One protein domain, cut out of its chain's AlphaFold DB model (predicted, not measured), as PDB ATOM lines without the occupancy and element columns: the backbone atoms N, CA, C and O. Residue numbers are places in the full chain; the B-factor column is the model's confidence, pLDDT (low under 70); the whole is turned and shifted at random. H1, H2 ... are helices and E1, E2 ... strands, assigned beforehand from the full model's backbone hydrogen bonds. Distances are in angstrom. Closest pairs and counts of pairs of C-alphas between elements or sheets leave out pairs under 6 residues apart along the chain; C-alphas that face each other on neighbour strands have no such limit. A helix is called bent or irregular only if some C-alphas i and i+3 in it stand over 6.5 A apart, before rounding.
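Overview. This is residues 75 to 131 and 141 to 206 of the 392 residues of an uncharacterized protein of Legionella steelei (UniProt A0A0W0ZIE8). Helix H4 lies in the middle of a helical body, with H1 side by side with it, H6 crossing it steeply and the longest helix, H3, folding back to it through residues 158 to 162. The small hairpin of E1 and E2 covers part of H1, and H2 lies far out at the other end of the long axis. The printed part has 123 residues with six named helices and two named strands, in the order H1, E1, E2, H2, H3, H4, H5, H6; the sheet, E1 - E2, is antiparallel and the class is mostly helix. The whole is compact, with a radius of gyration of the C-alphas of 13.8 A, yet elongated in outline, spanning 45 by 28 by 26 A.

Along the chain. H1, residues 78 to 92, begins at C-alpha 78 (12.973, -5.728, -27.344) and is 20.8 A long. E1 is residues 105 to 107 and E2 is residues 113 to 115. H2 is residues 126 to 131, neither bent nor irregular, but only just: C-alphas 126 and 129 are 6.1 A apart. H3, residues 143 to 165, is 26.7 A long and irregular, with C-alphas 148 and 151 7.2 A apart and a kink of 60 degrees near residue 152. H4, residues 168 to 183, is 22.1 A long. H5 is residues 192 to 195. H6, residues 197 to 206, is 14.7 A long and ends at C-alpha 206 (20.129, -17.890, -11.866).

Arrangement. H4 is the hub, touching three helices. It touches H1 at a shallow tilt of 26 degrees, the same way, closest at the C-alphas of Ser 82 and Thr 170, 4.6 A. It touches H6 at a steep tilt of 63 degrees, closest at the C-alphas of Asn 172 and Gly 204, 4.9 A. H3 and H4 form a helical hairpin, opposite ways at a shallow tilt of 25 degrees; their closest C-alphas, of Arg 162 and Glu 168, are 5.3 A apart. The helix packing is mostly aligned, but only just, with 2 of 3 pairs at a shallow tilt. H1 and H5 only just touch, with 3 pairs of C-alphas within 8 A, the closest those of Ala 83 and Asn 194, 6.8 A. The closest C-alphas of H1 and E2, those of Ala 84 and Val 113, are 6.7 A apart. In the hairpin of E1 and E2, N 106 and O 114 are within hydrogen-bond range at 2.9 A. H2 and H3 are close but not clearly touching, with the C-alphas of Lys 126 and Gln 143 6.6 A apart. H1 and H6 are apart. Every O i to N i+4 pair is within hydrogen-bond range in H1, H4 and H6, against 1 of 2 in H2 and 15 of 19 in H3; H5 is too short for such a pair.

Size, cuts and confidence. The two C-alphas farthest apart, those of Pro 109 and Gln 131, are 45.2 A apart. Residues 132 to 140 are not printed, and C-alphas 131 and 141 are 15.8 A apart across the cut. The link from H1 to E1 is long, and in it residues 95 to 96 pair with residues 121 to 122, antiparallel. The mean pLDDT of the printed part is 82.6; 28 residues are under 70, among them residues 124 to 131 and 141 to 149.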
ATOM      1  N   GLN A  75       8.436   3.459 -30.452       96.94
ATOM      2  CA  GLN A  75       8.892   2.556 -29.400       96.94
ATOM      3  C   GLN A  75       9.987   1.630 -29.954       96.94
ATOM      4  O   GLN A  75       9.848   1.072 -31.050       96.94
ATOM      5  N   SER A  76      11.073   1.489 -29.199       97.56
ATOM      6  CA  SER A  76      12.140   0.547 -29.538       97.56
ATOM      7  C   SER A  76      11.669  -0.888 -29.302       97.56
ATOM      8  O   SER A  76      10.911  -1.156 -28.366       97.56
ATOM      9  N   THR A  77      12.094  -1.799 -30.169       96.62
ATOM     10  CA  THR A  77      11.842  -3.239 -30.043       96.62
ATOM     11  C   THR A  77      12.662  -3.838 -28.901       96.62
ATOM     12  O   THR A  77      13.666  -3.265 -28.482       96.62
ATOM     13  N   ASP A  78      12.276  -5.022 -28.430       95.06
ATOM     14  CA  ASP A  78      12.973  -5.728 -27.344       95.06
ATOM     15  C   ASP A  78      14.482  -5.913 -27.625       95.06
ATOM     16  O   ASP A  78      15.336  -5.612 -26.791       95.06
ATOM     17  N   LYS A  79      14.829  -6.300 -28.860       95.56
ATOM     18  CA  LYS A  79      16.225  -6.465 -29.299       95.56
ATOM     19  C   LYS A  79      16.999  -5.149 -29.328       95.56
ATOM     20  O   LYS A  79      18.156  -5.111 -28.915       95.56
ATOM     21  N   GLU A  80      16.368  -4.073 -29.800       97.25
ATOM     22  CA  GLU A  80      16.968  -2.734 -29.827       97.25
ATOM     23  C   GLU A  80      17.261  -2.222 -28.413       97.25
ATOM     24  O   GLU A  80      18.341  -1.683 -28.168       97.25
ATOM     25  N   ILE A  81      16.338  -2.434 -27.469       97.50
ATOM     26  CA  ILE A  81      16.527  -2.046 -26.066       97.50
ATOM     27  C   ILE A  81      17.630  -2.892 -25.425       97.50
ATOM     28  O   ILE A  81      18.527  -2.338 -24.790       97.50
ATOM     29  N   SER A  82      17.615  -4.213 -25.623       96.06
ATOM     30  CA  SER A  82      18.663  -5.123 -25.140       96.06
ATOM     31  C   SER A  82      20.060  -4.697 -25.610       96.06
ATOM     32  O   SER A  82      20.977  -4.590 -24.792       96.06
ATOM     33  N   ALA A  83      20.223  -4.386 -26.898       96.88
ATOM     34  CA  ALA A  83      21.494  -3.913 -27.441       96.88
ATOM     35  C   ALA A  83      21.900  -2.550 -26.852       96.88
ATOM     36  O   ALA A  83      23.050  -2.367 -26.447       96.88
ATOM     37  N   ALA A  84      20.955  -1.609 -26.737       97.75
ATOM     38  CA  ALA A  84      21.212  -0.295 -26.151       97.75
ATOM     39  C   ALA A  84      21.609  -0.379 -24.667       97.75
ATOM     40  O   ALA A  84      22.469   0.375 -24.217       97.75
ATOM     41  N   LEU A  85      21.035  -1.311 -23.902       97.38
ATOM     42  CA  LEU A  85      21.421  -1.566 -22.513       97.38
ATOM     43  C   LEU A  85      22.879  -2.017 -22.387       97.38
ATOM     44  O   LEU A  85      23.588  -1.532 -21.505       97.38
ATOM     45  N   ILE A  86      23.325  -2.921 -23.265       96.81
ATOM     46  CA  ILE A  86      24.712  -3.402 -23.291       96.81
ATOM     47  C   ILE A  86      25.661  -2.257 -23.654       96.81
ATOM     48  O   ILE A  86      26.651  -2.050 -22.953       96.81
ATOM     49  N   ASP A  87      25.330  -1.449 -24.664       97.25
ATOM     50  CA  ASP A  87      26.115  -0.257 -25.014       97.25
ATOM     51  C   ASP A  87      26.224   0.731 -23.835       97.25
ATOM     52  O   ASP A  87      27.326   1.145 -23.454       97.25
ATOM     53  N   ILE A  88      25.096   1.074 -23.203       96.19
ATOM     54  CA  ILE A  88      25.065   1.974 -22.042       96.19
ATOM     55  C   ILE A  88      25.942   1.418 -20.919       96.19
ATOM     56  O   ILE A  88      26.740   2.166 -20.342       96.19
ATOM     57  N   PHE A  89      25.844   0.121 -20.622       95.12
ATOM     58  CA  PHE A  89      26.673  -0.538 -19.620       95.12
ATOM     59  C   PHE A  89      28.163  -0.476 -19.971       95.12
ATOM     60  O   PHE A  89      28.980  -0.067 -19.143       95.12
ATOM     61  N   ASN A  90      28.533  -0.801 -21.206       94.00
ATOM     62  CA  ASN A  90      29.925  -0.808 -21.651       94.00
ATOM     63  C   ASN A  90      30.549   0.591 -21.564       94.00
ATOM     64  O   ASN A  90      31.676   0.767 -21.080       94.00
ATOM     65  N   ARG A  91      29.801   1.626 -21.963       91.62
ATOM     66  CA  ARG A  91      30.263   3.019 -21.910       91.62
ATOM     67  C   ARG A  91      30.308   3.561 -20.484       91.62
ATOM     68  O   ARG A  91      31.355   4.032 -20.035       91.62
ATOM     69  N   THR A  92      29.192   3.482 -19.768       89.25
ATOM     70  CA  THR A  92      28.960   4.236 -18.519       89.25
ATOM     71  C   THR A  92      29.101   3.383 -17.263       89.25
ATOM     72  O   THR A  92      29.370   3.889 -16.172       89.25
ATOM     73  N   GLY A  93      28.939   2.070 -17.407       89.25
ATOM     74  CA  GLY A  93      28.832   1.136 -16.300       89.25
ATOM     75  C   GLY A  93      27.457   1.108 -15.629       89.25
ATOM     76  O   GLY A  93      27.342   0.477 -14.575       89.25
ATOM     77  N   ARG A  94      26.455   1.795 -16.186       91.19
ATOM     78  CA  ARG A  94      25.099   1.884 -15.631       91.19
ATOM     79  C   ARG A  94      24.178   0.797 -16.166       91.19
ATOM     80  O   ARG A  94      24.387   0.284 -17.259       91.19
ATOM     81  N   ILE A  95      23.137   0.498 -15.394       92.44
ATOM     82  CA  ILE A  95      22.071  -0.442 -15.761       92.44
ATOM     83  C   ILE A  95      20.736   0.298 -15.652       92.44
ATOM     84  O   ILE A  95      20.425   0.828 -14.588       92.44
ATOM     85  N   ILE A  96      19.960   0.348 -16.736       93.31
ATOM     86  CA  ILE A  96      18.623   0.963 -16.749       93.31
ATOM     87  C   ILE A  96      17.601  -0.124 -16.393       93.31
ATOM     88  O   ILE A  96      17.231  -0.933 -17.244       93.31
ATOM     89  N   VAL A  97      17.206  -0.217 -15.122       89.81
ATOM     90  CA  VAL A  97      16.400  -1.362 -14.641       89.81
ATOM     91  C   VAL A  97      14.930  -1.309 -15.054       89.81
ATOM     92  O   VAL A  97      14.257  -2.336 -15.058       89.81
ATOM     93  N   ASP A  98      14.441  -0.139 -15.450       89.75
ATOM     94  CA  ASP A  98      13.085   0.097 -15.944       89.75
ATOM     95  C   ASP A  98      13.017   0.188 -17.477       89.75
ATOM     96  O   ASP A  98      12.006   0.630 -18.024       89.75
ATOM     97  N   ALA A  99      14.070  -0.237 -18.186       94.06
ATOM     98  CA  ALA A  99      14.208  -0.048 -19.632       94.06
ATOM     99  C   ALA A  99      13.074  -0.647 -20.468       94.06
ATOM    100  O   ALA A  99      12.779  -0.156 -21.555       94.06
ATOM    101  N   ALA A 100      12.442  -1.701 -19.962       90.38
ATOM    102  CA  ALA A 100      11.356  -2.375 -20.649       90.38
ATOM    103  C   ALA A 100      10.000  -1.651 -20.519       90.38
ATOM    104  O   ALA A 100       9.021  -2.061 -21.143       90.38
ATOM    105  N   SER A 101       9.933  -0.569 -19.733       88.44
ATOM    106  CA  SER A 101       8.730   0.253 -19.623       88.44
ATOM    107  C   SER A 101       8.410   0.934 -20.961       88.44
ATOM    108  O   SER A 101       9.318   1.422 -21.650       88.44
ATOM    109  N   PRO A 102       7.124   1.015 -21.351       89.94
ATOM    110  CA  PRO A 102       6.735   1.671 -22.589       89.94
ATOM    111  C   PRO A 102       7.231   3.118 -22.652       89.94
ATOM    112  O   PRO A 102       7.061   3.890 -21.713       89.94
ATOM    113  N   LYS A 103       7.771   3.496 -23.809       91.06
ATOM    114  CA  LYS A 103       8.303   4.820 -24.157       91.06
ATOM    115  C   LYS A 103       9.576   5.246 -23.420       91.06
ATOM    116  O   LYS A 103      10.028   6.357 -23.674       91.06
ATOM    117  N   ASN A 104      10.216   4.382 -22.624       95.31
ATOM    118  CA  ASN A 104      11.526   4.689 -22.026       95.31
ATOM    119  C   ASN A 104      12.667   4.675 -23.054       95.31
ATOM    120  O   ASN A 104      13.673   5.365 -22.875       95.31
ATOM    121  N   PHE A 105      12.499   3.929 -24.149       97.94
ATOM    122  CA  PHE A 105      13.448   3.854 -25.257       97.94
ATOM    123  C   PHE A 105      12.762   4.154 -26.589       97.94
ATOM    124  O   PHE A 105      11.849   3.439 -27.013       97.94
ATOM    125  N   ILE A 106      13.259   5.164 -27.299       98.12
ATOM    126  CA  ILE A 106      12.723   5.614 -28.585       98.12
ATOM    127  C   ILE A 106      13.740   5.347 -29.691       98.12
ATOM    128  O   ILE A 106      14.898   5.744 -29.584       98.12
ATOM    129  N   THR A 107      13.295   4.697 -30.765       98.56
ATOM    130  CA  THR A 107      14.076   4.554 -31.994       98.56
ATOM    131  C   THR A 107      13.694   5.680 -32.942       98.56
ATOM    132  O   THR A 107      12.539   5.788 -33.369       98.56
ATOM    133  N   THR A 108      14.667   6.538 -33.224       98.19
ATOM    134  CA  THR A 108      14.551   7.663 -34.161       98.19
ATOM    135  C   THR A 108      14.328   7.179 -35.601       98.19
ATOM    136  O   THR A 108      14.615   6.016 -35.900       98.19
ATOM    137  N   PRO A 109      13.831   8.035 -36.514       97.75
ATOM    138  CA  PRO A 109      13.712   7.698 -37.935       97.75
ATOM    139  C   PRO A 109      15.029   7.234 -38.574       97.75
ATOM    140  O   PRO A 109      15.013   6.394 -39.468       97.75
ATOM    141  N   GLU A 110      16.165   7.721 -38.073       97.50
ATOM    142  CA  GLU A 110      17.512   7.353 -38.520       97.50
ATOM    143  C   GLU A 110      17.995   6.009 -37.936       97.50
ATOM    144  O   GLU A 110      19.124   5.592 -38.181       97.50
ATOM    145  N   GLY A 111      17.168   5.329 -37.134       97.38
ATOM    146  CA  GLY A 111      17.483   4.034 -36.526       97.38
ATOM    147  C   GLY A 111      18.289   4.115 -35.225       97.38
ATOM    148  O   GLY A 111      18.609   3.080 -34.644       97.38
ATOM    149  N   LYS A 112      18.600   5.316 -34.716       97.69
ATOM    150  CA  LYS A 112      19.278   5.472 -33.418       97.69
ATOM    151  C   LYS A 112      18.306   5.207 -32.270       97.69
ATOM    152  O   LYS A 112      17.259   5.851 -32.195       97.69
ATOM    153  N   VAL A 113      18.693   4.317 -31.359       98.25
ATOM    154  CA  VAL A 113      17.964   3.993 -30.125       98.25
ATOM    155  C   VAL A 113      18.400   4.945 -29.009       98.25
ATOM    156  O   VAL A 113      19.592   5.078 -28.734       98.25
ATOM    157  N   ILE A 114      17.447   5.624 -28.371       98.25
ATOM    158  CA  ILE A 114      17.698   6.647 -27.347       98.25
ATOM    159  C   ILE A 114      16.925   6.312 -26.072       98.25
ATOM    160  O   ILE A 114      15.708   6.135 -26.106       98.25
ATOM    161  N   CYS A 115      17.631   6.289 -24.943       98.00
ATOM    162  CA  CYS A 115      17.054   6.173 -23.606       98.00
ATOM    163  C   CYS A 115      16.545   7.552 -23.152       98.00
ATOM    164  O   CYS A 115      17.348   8.458 -22.905       98.00
ATOM    165  N   VAL A 116      15.223   7.736 -23.097       96.06
ATOM    166  CA  VAL A 116      14.577   9.020 -22.755       96.06
ATOM    167  C   VAL A 116      14.111   9.096 -21.300       96.06
ATOM    168  O   VAL A 116      13.885  10.196 -20.774       96.06
ATOM    169  N   ASP A 117      13.981   7.944 -20.642       92.94
ATOM    170  CA  ASP A 117      13.830   7.873 -19.196       92.94
ATOM    171  C   ASP A 117      15.061   7.239 -18.555       92.94
ATOM    172  O   ASP A 117      15.459   6.125 -18.870       92.94
ATOM    173  N   ILE A 118      15.685   8.017 -17.683       93.25
ATOM    174  CA  ILE A 118      16.988   7.761 -17.067       93.25
ATOM    175  C   ILE A 118      16.888   7.754 -15.540       93.25
ATOM    176  O   ILE A 118      17.916   7.630 -14.863       93.25
ATOM    177  N   GLY A 119      15.672   7.912 -14.996       86.50
ATOM    178  CA  GLY A 119      15.422   7.952 -13.557       86.50
ATOM    179  C   GLY A 119      16.069   6.749 -12.883       86.50
ATOM    180  O   GLY A 119      16.938   6.918 -12.029       86.50
ATOM    181  N   MET A 120      15.819   5.547 -13.403       87.00
ATOM    182  CA  MET A 120      16.316   4.287 -12.842       87.00
ATOM    183  C   MET A 120      17.654   3.805 -13.432       87.00
ATOM    184  O   MET A 120      17.935   2.606 -13.477       87.00
ATOM    185  N   ALA A 121      18.524   4.726 -13.860       90.25
ATOM    186  CA  ALA A 121      19.891   4.394 -14.262       90.25
ATOM    187  C   ALA A 121      20.784   4.096 -13.039       90.25
ATOM    188  O   ALA A 121      21.388   5.001 -12.444       90.25
ATOM    189  N   LEU A 122      20.875   2.821 -12.661       83.06
ATOM    190  CA  LEU A 122      21.601   2.358 -11.481       83.06
ATOM    191  C   LEU A 122      23.108   2.292 -11.707       83.06
ATOM    192  O   LEU A 122      23.592   2.022 -12.807       83.06
ATOM    193  N   GLN A 123      23.845   2.493 -10.618       79.31
ATOM    194  CA  GLN A 123      25.282   2.274 -10.533       79.31
ATOM    195  C   GLN A 123      25.547   1.595  -9.184       79.31
ATOM    196  O   GLN A 123      25.542   2.250  -8.148       79.31
ATOM    197  N   LEU A 124      25.634   0.263  -9.203       68.12
ATOM    198  CA  LEU A 124      25.598  -0.589  -8.010       68.12
ATOM    199  C   LEU A 124      27.006  -0.797  -7.440       68.12
ATOM    200  O   LEU A 124      27.692  -1.739  -7.833       68.12
ATOM    201  N   ASP A 125      27.441   0.059  -6.511       63.62
ATOM    202  CA  ASP A 125      28.777  -0.025  -5.903       63.62
ATOM    203  C   ASP A 125      28.723   0.045  -4.362       63.62
ATOM    204  O   ASP A 125      28.787   1.113  -3.757       63.62
ATOM    205  N   LYS A 126      28.681  -1.141  -3.730       55.06
ATOM    206  CA  LYS A 126      28.566  -1.383  -2.273       55.06
ATOM    207  C   LYS A 126      29.521  -0.564  -1.386       55.06
ATOM    208  O   LYS A 126      29.130  -0.079  -0.327       55.06
ATOM    209  N   LYS A 127      30.785  -0.406  -1.797       50.84
ATOM    210  CA  LYS A 127      31.811   0.280  -0.986       50.84
ATOM    211  C   LYS A 127      31.807   1.803  -1.139       50.84
ATOM    212  O   LYS A 127      32.305   2.496  -0.256       50.84
ATOM    213  N   GLU A 128      31.221   2.334  -2.214       45.62
ATOM    214  CA  GLU A 128      31.114   3.782  -2.417       45.62
ATOM    215  C   GLU A 128      30.187   4.407  -1.359       45.62
ATOM    216  O   GLU A 128      30.516   5.431  -0.767       45.62
ATOM    217  N   GLU A 129      29.080   3.744  -1.026       47.09
ATOM    218  CA  GLU A 129      28.126   4.222  -0.015       47.09
ATOM    219  C   GLU A 129      28.661   4.159   1.415       47.09
ATOM    220  O   GLU A 129      28.456   5.090   2.195       47.09
ATOM    221  N   GLN A 130      29.379   3.089   1.762       49.03
ATOM    222  CA  GLN A 130      29.882   2.886   3.121       49.03
ATOM    223  C   GLN A 130      30.991   3.880   3.492       49.03
ATOM    224  O   GLN A 130      31.058   4.328   4.635       49.03
ATOM    225  N   GLN A 131      31.844   4.264   2.537       42.88
ATOM    226  CA  GLN A 131      33.006   5.112   2.814       42.88
ATOM    227  C   GLN A 131      32.697   6.618   2.757       42.88
ATOM    228  O   GLN A 131      33.452   7.417   3.311       42.88
ATOM    229  N   ILE A 141      21.401   6.775  -6.951       48.72
ATOM    230  CA  ILE A 141      20.329   5.838  -6.583       48.72
ATOM    231  C   ILE A 141      21.114   4.678  -6.029       48.72
ATOM    232  O   ILE A 141      21.747   3.939  -6.786       48.72
ATOM    233  N   SER A 142      21.228   4.708  -4.711       57.34
ATOM    234  CA  SER A 142      22.090   3.847  -3.952       57.34
ATOM    235  C   SER A 142      21.671   2.410  -4.189       57.34
ATOM    236  O   SER A 142      20.512   2.120  -4.502       57.34
ATOM    237  N   GLN A 143      22.601   1.495  -3.996       57.41
ATOM    238  CA  GLN A 143      22.266   0.153  -3.589       57.41
ATOM    239  C   GLN A 143      21.113   0.165  -2.581       57.41
ATOM    240  O   GLN A 143      20.230  -0.644  -2.763       57.41
ATOM    241  N   ALA A 144      21.028   1.114  -1.641       58.25
ATOM    242  CA  ALA A 144      19.859   1.247  -0.765       58.25
ATOM    243  C   ALA A 144      18.532   1.505  -1.516       58.25
ATOM    244  O   ALA A 144      17.525   0.876  -1.216       58.25
ATOM    245  N   SER A 145      18.488   2.385  -2.522       63.94
ATOM    246  CA  SER A 145      17.286   2.531  -3.360       63.94
ATOM    247  C   SER A 145      16.992   1.273  -4.179       63.94
ATOM    248  O   SER A 145      15.825   0.921  -4.350       63.94
ATOM    249  N   TRP A 146      18.024   0.585  -4.677       69.50
ATOM    250  CA  TRP A 146      17.846  -0.722  -5.305       69.50
ATOM    251  C   TRP A 146      17.351  -1.755  -4.293       69.50
ATOM    252  O   TRP A 146      16.402  -2.443  -4.591       69.50
ATOM    253  N   GLU A 147      17.883  -1.833  -3.082       67.69
ATOM    254  CA  GLU A 147      17.435  -2.731  -2.015       67.69
ATOM    255  C   GLU A 147      15.958  -2.491  -1.705       67.69
ATOM    256  O   GLU A 147      15.184  -3.442  -1.725       67.69
ATOM    257  N   LEU A 148      15.547  -1.226  -1.570       65.69
ATOM    258  CA  LEU A 148      14.156  -0.836  -1.314       65.69
ATOM    259  C   LEU A 148      13.194  -1.154  -2.468       65.69
ATOM    260  O   LEU A 148      12.009  -1.368  -2.231       65.69
ATOM    261  N   THR A 149      13.664  -1.129  -3.717       66.94
ATOM    262  CA  THR A 149      12.793  -1.293  -4.900       66.94
ATOM    263  C   THR A 149      12.975  -2.628  -5.609       66.94
ATOM    264  O   THR A 149      12.140  -3.005  -6.430       66.94
ATOM    265  N   SER A 150      14.036  -3.374  -5.309       75.12
ATOM    266  CA  SER A 150      14.404  -4.558  -6.080       75.12
ATOM    267  C   SER A 150      13.383  -5.666  -5.924       75.12
ATOM    268  O   SER A 150      13.175  -6.388  -6.892       75.12
ATOM    269  N   GLU A 151      12.705  -5.762  -4.778       70.69
ATOM    270  CA  GLU A 151      11.608  -6.714  -4.582       70.69
ATOM    271  C   GLU A 151      10.468  -6.414  -5.559       70.69
ATOM    272  O   GLU A 151      10.105  -7.261  -6.367       70.69
ATOM    273  N   GLN A 152      10.006  -5.158  -5.621       68.88
ATOM    274  CA  GLN A 152       8.971  -4.742  -6.577       68.88
ATOM    275  C   GLN A 152       9.390  -5.012  -8.025       68.88
ATOM    276  O   GLN A 152       8.591  -5.503  -8.830       68.88
ATOM    277  N   TYR A 153      10.650  -4.727  -8.369       70.50
ATOM    278  CA  TYR A 153      11.140  -4.990  -9.717       70.50
ATOM    279  C   TYR A 153      11.183  -6.481 -10.039       70.50
ATOM    280  O   TYR A 153      10.831  -6.876 -11.147       70.50
ATOM    281  N   LYS A 154      11.597  -7.319  -9.094       69.69
ATOM    282  CA  LYS A 154      11.801  -8.751  -9.323       69.69
ATOM    283  C   LYS A 154      10.504  -9.553  -9.248       69.69
ATOM    284  O   LYS A 154      10.341 -10.461 -10.061       69.69
ATOM    285  N   ASP A 155       9.594  -9.182  -8.355       68.62
ATOM    286  CA  ASP A 155       8.379  -9.949  -8.058       68.62
ATOM    287  C   ASP A 155       7.179  -9.474  -8.880       68.62
ATOM    288  O   ASP A 155       6.291 -10.262  -9.202       68.62
ATOM    289  N   VAL A 156       7.168  -8.197  -9.275       66.19
ATOM    290  CA  VAL A 156       6.042  -7.600 -10.004       66.19
ATOM    291  C   VAL A 156       6.472  -7.141 -11.388       66.19
ATOM    292  O   VAL A 156       5.932  -7.616 -12.386       66.19
ATOM    293  N   ILE A 157       7.460  -6.248 -11.483       71.81
ATOM    294  CA  ILE A 157       7.753  -5.567 -12.752       71.81
ATOM    295  C   ILE A 157       8.367  -6.528 -13.769       71.81
ATOM    296  O   ILE A 157       7.909  -6.551 -14.905       71.81
ATOM    297  N   PHE A 158       9.355  -7.350 -13.416       76.19
ATOM    298  CA  PHE A 158       9.981  -8.276 -14.364       76.19
ATOM    299  C   PHE A 158       9.015  -9.362 -14.854       76.19
ATOM    300  O   PHE A 158       8.967  -9.561 -16.071       76.19
ATOM    301  N   PRO A 159       8.213 -10.030 -13.999       70.44
ATOM    302  CA  PRO A 159       7.176 -10.940 -14.472       70.44
ATOM    303  C   PRO A 159       6.149 -10.226 -15.351       70.44
ATOM    304  O   PRO A 159       5.912 -10.664 -16.476       70.44
ATOM    305  N   LEU A 160       5.602  -9.091 -14.903       64.94
ATOM    306  CA  LEU A 160       4.607  -8.338 -15.669       64.94
ATOM    307  C   LEU A 160       5.162  -7.919 -17.034       64.94
ATOM    308  O   LEU A 160       4.530  -8.131 -18.063       64.94
ATOM    309  N   THR A 161       6.375  -7.385 -17.067       69.62
ATOM    310  CA  THR A 161       7.015  -6.928 -18.301       69.62
ATOM    311  C   THR A 161       7.306  -8.094 -19.244       69.62
ATOM    312  O   THR A 161       7.049  -8.003 -20.445       69.62
ATOM    313  N   ARG A 162       7.786  -9.227 -18.722       66.19
ATOM    314  CA  ARG A 162       8.048 -10.414 -19.544       66.19
ATOM    315  C   ARG A 162       6.756 -10.989 -20.125       66.19
ATOM    316  O   ARG A 162       6.691 -11.224 -21.327       66.19
ATOM    317  N   PHE A 163       5.733 -11.197 -19.300       61.34
ATOM    318  CA  PHE A 163       4.516 -11.898 -19.718       61.34
ATOM    319  C   PHE A 163       3.519 -10.999 -20.458       61.34
ATOM    320  O   PHE A 163       2.869 -11.460 -21.395       61.34
ATOM    321  N   VAL A 164       3.414  -9.722 -20.082       67.12
ATOM    322  CA  VAL A 164       2.451  -8.780 -20.678       67.12
ATOM    323  C   VAL A 164       3.073  -8.000 -21.829       67.12
ATOM    324  O   VAL A 164       2.472  -7.913 -22.899       67.12
ATOM    325  N   LEU A 165       4.278  -7.452 -21.645       75.44
ATOM    326  CA  LEU A 165       4.925  -6.617 -22.666       75.44
ATOM    327  C   LEU A 165       5.778  -7.422 -23.657       75.44
ATOM    328  O   LEU A 165       6.206  -6.859 -24.662       75.44
ATOM    329  N   LYS A 166       5.993  -8.725 -23.411       87.06
ATOM    330  CA  LYS A 166       6.801  -9.627 -24.253       87.06
ATOM    331  C   LYS A 166       8.235  -9.114 -24.482       87.06
ATOM    332  O   LYS A 166       8.766  -9.242 -25.579       87.06
ATOM    333  N   MET A 167       8.837  -8.525 -23.444       87.62
ATOM    334  CA  MET A 167      10.195  -7.948 -23.461       87.62
ATOM    335  C   MET A 167      11.220  -8.891 -22.805       87.62
ATOM    336  O   MET A 167      11.824  -8.573 -21.776       87.62
ATOM    337  N   GLU A 168      11.346 -10.108 -23.329       88.88
ATOM    338  CA  GLU A 168      12.183 -11.151 -22.731       88.88
ATOM    339  C   GLU A 168      13.684 -10.848 -22.842       88.88
ATOM    340  O   GLU A 168      14.402 -10.977 -21.844       88.88
ATOM    341  N   ASP A 169      14.158 -10.394 -24.006       90.75
ATOM    342  CA  ASP A 169      15.575 -10.084 -24.227       90.75
ATOM    343  C   ASP A 169      16.027  -8.942 -23.318       90.75
ATOM    344  O   ASP A 169      17.094  -9.019 -22.698       90.75
ATOM    345  N   THR A 170      15.211  -7.898 -23.187       92.69
ATOM    346  CA  THR A 170      15.484  -6.751 -22.318       92.69
ATOM    347  C   THR A 170      15.568  -7.180 -20.859       92.69
ATOM    348  O   THR A 170      16.566  -6.888 -20.198       92.69
ATOM    349  N   VAL A 171      14.571  -7.916 -20.350       89.00
ATOM    350  CA  VAL A 171      14.562  -8.378 -18.949       89.00
ATOM    351  C   VAL A 171      15.760  -9.286 -18.665       89.00
ATOM    352  O   VAL A 171      16.449  -9.097 -17.659       89.00
ATOM    353  N   ASN A 172      16.058 -10.236 -19.552       88.12
ATOM    354  CA  ASN A 172      17.209 -11.124 -19.392       88.12
ATOM    355  C   ASN A 172      18.537 -10.358 -19.462       88.12
ATOM    356  O   ASN A 172      19.456 -10.661 -18.705       88.12
ATOM    357  N   THR A 173      18.626  -9.320 -20.297       92.44
ATOM    358  CA  THR A 173      19.801  -8.439 -20.360       92.44
ATOM    359  C   THR A 173      19.994  -7.676 -19.055       92.44
ATOM    360  O   THR A 173      21.094  -7.688 -18.512       92.44
ATOM    361  N   ILE A 174      18.939  -7.067 -18.503       91.44
ATOM    362  CA  ILE A 174      19.015  -6.366 -17.210       91.44
ATOM    363  C   ILE A 174      19.521  -7.325 -16.127       91.44
ATOM    364  O   ILE A 174      20.477  -7.006 -15.421       91.44
ATOM    365  N   LYS A 175      18.936  -8.525 -16.031       87.44
ATOM    366  CA  LYS A 175      19.352  -9.540 -15.053       87.44
ATOM    367  C   LYS A 175      20.802  -9.987 -15.251       87.44
ATOM    368  O   LYS A 175      21.540 -10.080 -14.275       87.44
ATOM    369  N   ALA A 176      21.223 -10.221 -16.493       90.19
ATOM    370  CA  ALA A 176      22.600 -10.575 -16.823       90.19
ATOM    371  C   ALA A 176      23.587  -9.478 -16.393       90.19
ATOM    372  O   ALA A 176      24.589  -9.773 -15.748       90.19
ATOM    373  N   LEU A 177      23.289  -8.209 -16.680       91.62
ATOM    374  CA  LEU A 177      24.143  -7.088 -16.280       91.62
ATOM    375  C   LEU A 177      24.217  -6.938 -14.754       91.62
ATOM    376  O   LEU A 177      25.299  -6.695 -14.218       91.62
ATOM    377  N   LEU A 178      23.098  -7.124 -14.043       87.81
ATOM    378  CA  LEU A 178      23.077  -7.153 -12.576       87.81
ATOM    379  C   LEU A 178      23.958  -8.289 -12.034       87.81
ATOM    380  O   LEU A 178      24.777  -8.057 -11.145       87.81
ATOM    381  N   PHE A 179      23.847  -9.485 -12.621       87.12
ATOM    382  CA  PHE A 179      24.648 -10.648 -12.244       87.12
ATOM    383  C   PHE A 179      26.144 -10.390 -12.438       87.12
ATOM    384  O   PHE A 179      26.936 -10.666 -11.535       87.12
ATOM    385  N   LEU A 180      26.532  -9.828 -13.589       88.56
ATOM    386  CA  LEU A 180      27.920  -9.465 -13.875       88.56
ATOM    387  C   LEU A 180      28.439  -8.450 -12.858       88.56
ATOM    388  O   LEU A 180      29.528  -8.630 -12.325       88.56
ATOM    389  N   ARG A 181      27.658  -7.422 -12.509       86.12
ATOM    390  CA  ARG A 181      28.082  -6.450 -11.488       86.12
ATOM    391  C   ARG A 181      28.320  -7.072 -10.123       86.12
ATOM    392  O   ARG A 181      29.271  -6.694  -9.437       86.12
ATOM    393  N   GLU A 182      27.482  -8.016  -9.732       82.31
ATOM    394  CA  GLU A 182      27.605  -8.662  -8.436       82.31
ATOM    395  C   GLU A 182      28.757  -9.677  -8.392       82.31
ATOM    396  O   GLU A 182      29.546  -9.655  -7.443       82.31
ATOM    397  N   ASN A 183      28.914 -10.502  -9.430       83.62
ATOM    398  CA  ASN A 183      29.791 -11.680  -9.397       83.62
ATOM    399  C   ASN A 183      31.089 -11.529 -10.203       83.62
ATOM    400  O   ASN A 183      32.082 -12.180  -9.890       83.62
ATOM    401  N   ARG A 184      31.107 -10.671 -11.226       87.38
ATOM    402  CA  ARG A 184      32.243 -10.445 -12.136       87.38
ATOM    403  C   ARG A 184      32.407  -8.952 -12.462       87.38
ATOM    404  O   ARG A 184      32.259  -8.545 -13.615       87.38
ATOM    405  N   PRO A 185      32.686  -8.089 -11.462       87.06
ATOM    406  CA  PRO A 185      32.802  -6.642 -11.683       87.06
ATOM    407  C   PRO A 185      33.989  -6.260 -12.578       87.06
ATOM    408  O   PRO A 185      34.050  -5.132 -13.069       87.06
ATOM    409  N   ASP A 186      34.914  -7.196 -12.795       88.25
ATOM    410  CA  ASP A 186      35.997  -7.112 -13.765       88.25
ATOM    411  C   ASP A 186      35.508  -7.157 -15.217       88.25
ATOM    412  O   ASP A 186      36.234  -6.729 -16.107       88.25
ATOM    413  N   ILE A 187      34.283  -7.609 -15.484       91.12
ATOM    414  CA  ILE A 187      33.689  -7.573 -16.820       91.12
ATOM    415  C   ILE A 187      33.071  -6.189 -17.039       91.12
ATOM    416  O   ILE A 187      31.974  -5.872 -16.576       91.12
ATOM    417  N   THR A 188      33.805  -5.337 -17.757       90.50
ATOM    418  CA  THR A 188      33.370  -3.975 -18.123       90.50
ATOM    419  C   THR A 188      32.881  -3.853 -19.565       90.50
ATOM    420  O   THR A 188      32.310  -2.817 -19.909       90.50
ATOM    421  N   ASN A 189      33.072  -4.901 -20.373       92.94
ATOM    422  CA  ASN A 189      32.481  -5.073 -21.694       92.94
ATOM    423  C   ASN A 189      31.593  -6.334 -21.690       92.94
ATOM    424  O   ASN A 189      32.078  -7.434 -21.439       92.94
ATOM    425  N   ALA A 190      30.303  -6.158 -21.963       94.19
ATOM    426  CA  ALA A 190      29.279  -7.191 -22.013       94.19
ATOM    427  C   ALA A 190      28.783  -7.502 -23.443       94.19
ATOM    428  O   ALA A 190      27.690  -8.040 -23.608       94.19
ATOM    429  N   ASP A 191      29.565  -7.186 -24.481       93.94
ATOM    430  CA  ASP A 191      29.213  -7.427 -25.892       93.94
ATOM    431  C   ASP A 191      28.949  -8.907 -26.192       93.94
ATOM    432  O   ASP A 191      28.107  -9.220 -27.030       93.94
ATOM    433  N   PHE A 192      29.585  -9.826 -25.457       90.00
ATOM    434  CA  PHE A 192      29.347 -11.271 -25.566       90.00
ATOM    435  C   PHE A 192      27.888 -11.672 -25.254       90.00
ATOM    436  O   PHE A 192      27.414 -12.729 -25.672       90.00
ATOM    437  N   LEU A 193      27.127 -10.818 -24.557       90.31
ATOM    438  CA  LEU A 193      25.692 -11.026 -24.364       90.31
ATOM    439  C   LEU A 193      24.902 -10.846 -25.674       90.31
ATOM    440  O   LEU A 193      23.810 -11.398 -25.799       90.31
ATOM    441  N   ASN A 194      25.411 -10.101 -26.663       87.19
ATOM    442  CA  ASN A 194      24.726  -9.902 -27.947       87.19
ATOM    443  C   ASN A 194      24.741 -11.152 -28.829       87.19
ATOM    444  O   ASN A 194      23.772 -11.404 -29.542       87.19
ATOM    445  N   THR A 195      25.820 -11.928 -28.780       76.81
ATOM    446  CA  THR A 195      26.051 -13.069 -29.674       76.81
ATOM    447  C   THR A 195      25.403 -14.354 -29.179       76.81
ATOM    448  O   THR A 195      25.073 -15.226 -29.977       76.81
ATOM    449  N   THR A 196      25.183 -14.469 -27.870       70.00
ATOM    450  CA  THR A 196      24.859 -15.753 -27.252       70.00
ATOM    451  C   THR A 196      23.599 -15.624 -26.408       70.00
ATOM    452  O   THR A 196      23.644 -15.407 -25.194       70.00
ATOM    453  N   HIS A 197      22.444 -15.793 -27.056       65.12
ATOM    454  CA  HIS A 197      21.136 -15.745 -26.393       65.12
ATOM    455  C   HIS A 197      21.059 -16.720 -25.196       65.12
ATOM    456  O   HIS A 197      20.415 -16.417 -24.192       65.12
ATOM    457  N   SER A 198      21.814 -17.830 -25.219       73.69
ATOM    458  CA  SER A 198      21.866 -18.762 -24.088       73.69
ATOM    459  C   SER A 198      22.470 -18.161 -22.813       73.69
ATOM    460  O   SER A 198      22.042 -18.549 -21.732       73.69
ATOM    461  N   TYR A 199      23.434 -17.233 -22.887       75.62
ATOM    462  CA  TYR A 199      24.002 -16.615 -21.677       75.62
ATOM    463  C   TYR A 199      22.995 -15.681 -21.009       75.62
ATOM    464  O   TYR A 199      22.794 -15.779 -19.801       75.62
ATOM    465  N   LYS A 200      22.306 -14.837 -21.792       76.19
ATOM    466  CA  LYS A 200      21.257 -13.932 -21.287       76.19
ATOM    467  C   LYS A 200      20.205 -14.704 -20.488       76.19
ATOM    468  O   LYS A 200      19.922 -14.357 -19.342       76.19
ATOM    469  N   SER A 201      19.682 -15.785 -21.065       73.44
ATOM    470  CA  SER A 201      18.652 -16.605 -20.422       73.44
ATOM    471  C   SER A 201      19.189 -17.361 -19.201       73.44
ATOM    472  O   SER A 201      18.560 -17.320 -18.143       73.44
ATOM    473  N   LYS A 202      20.378 -17.977 -19.285       77.06
ATOM    474  CA  LYS A 202      20.990 -18.702 -18.152       77.06
ATOM    475  C   LYS A 202      21.285 -17.782 -16.964       77.06
ATOM    476  O   LYS A 202      20.936 -18.115 -15.834       77.06
ATOM    477  N   PHE A 203      21.855 -16.600 -17.204       76.06
ATOM    478  CA  PHE A 203      22.139 -15.633 -16.136       76.06
ATOM    479  C   PHE A 203      20.846 -15.076 -15.532       76.06
ATOM    480  O   PHE A 203      20.747 -14.919 -14.315       76.06
ATOM    481  N   GLY A 204      19.832 -14.831 -16.371       67.00
ATOM    482  CA  GLY A 204      18.512 -14.392 -15.934       67.00
ATOM    483  C   GLY A 204      17.810 -15.387 -15.007       67.00
ATOM    484  O   GLY A 204      17.223 -14.974 -14.003       67.00
ATOM    485  N   ILE A 205      17.894 -16.685 -15.312       73.31
ATOM    486  CA  ILE A 205      17.324 -17.760 -14.484       73.31
ATOM    487  C   ILE A 205      18.027 -17.824 -13.125       73.31
ATOM    488  O   ILE A 205      17.361 -17.877 -12.091       73.31
ATOM    489  N   ILE A 206      19.359 -17.771 -13.108       72.94
ATOM    490  CA  ILE A 206      20.129 -17.890 -11.866       72.94
ATOM    491  C   ILE A 206      19.921 -16.692 -10.955       72.94
ATOM    492  O   ILE A 206      19.629 -16.888  -9.782       72.94
TER     493      ILE A 206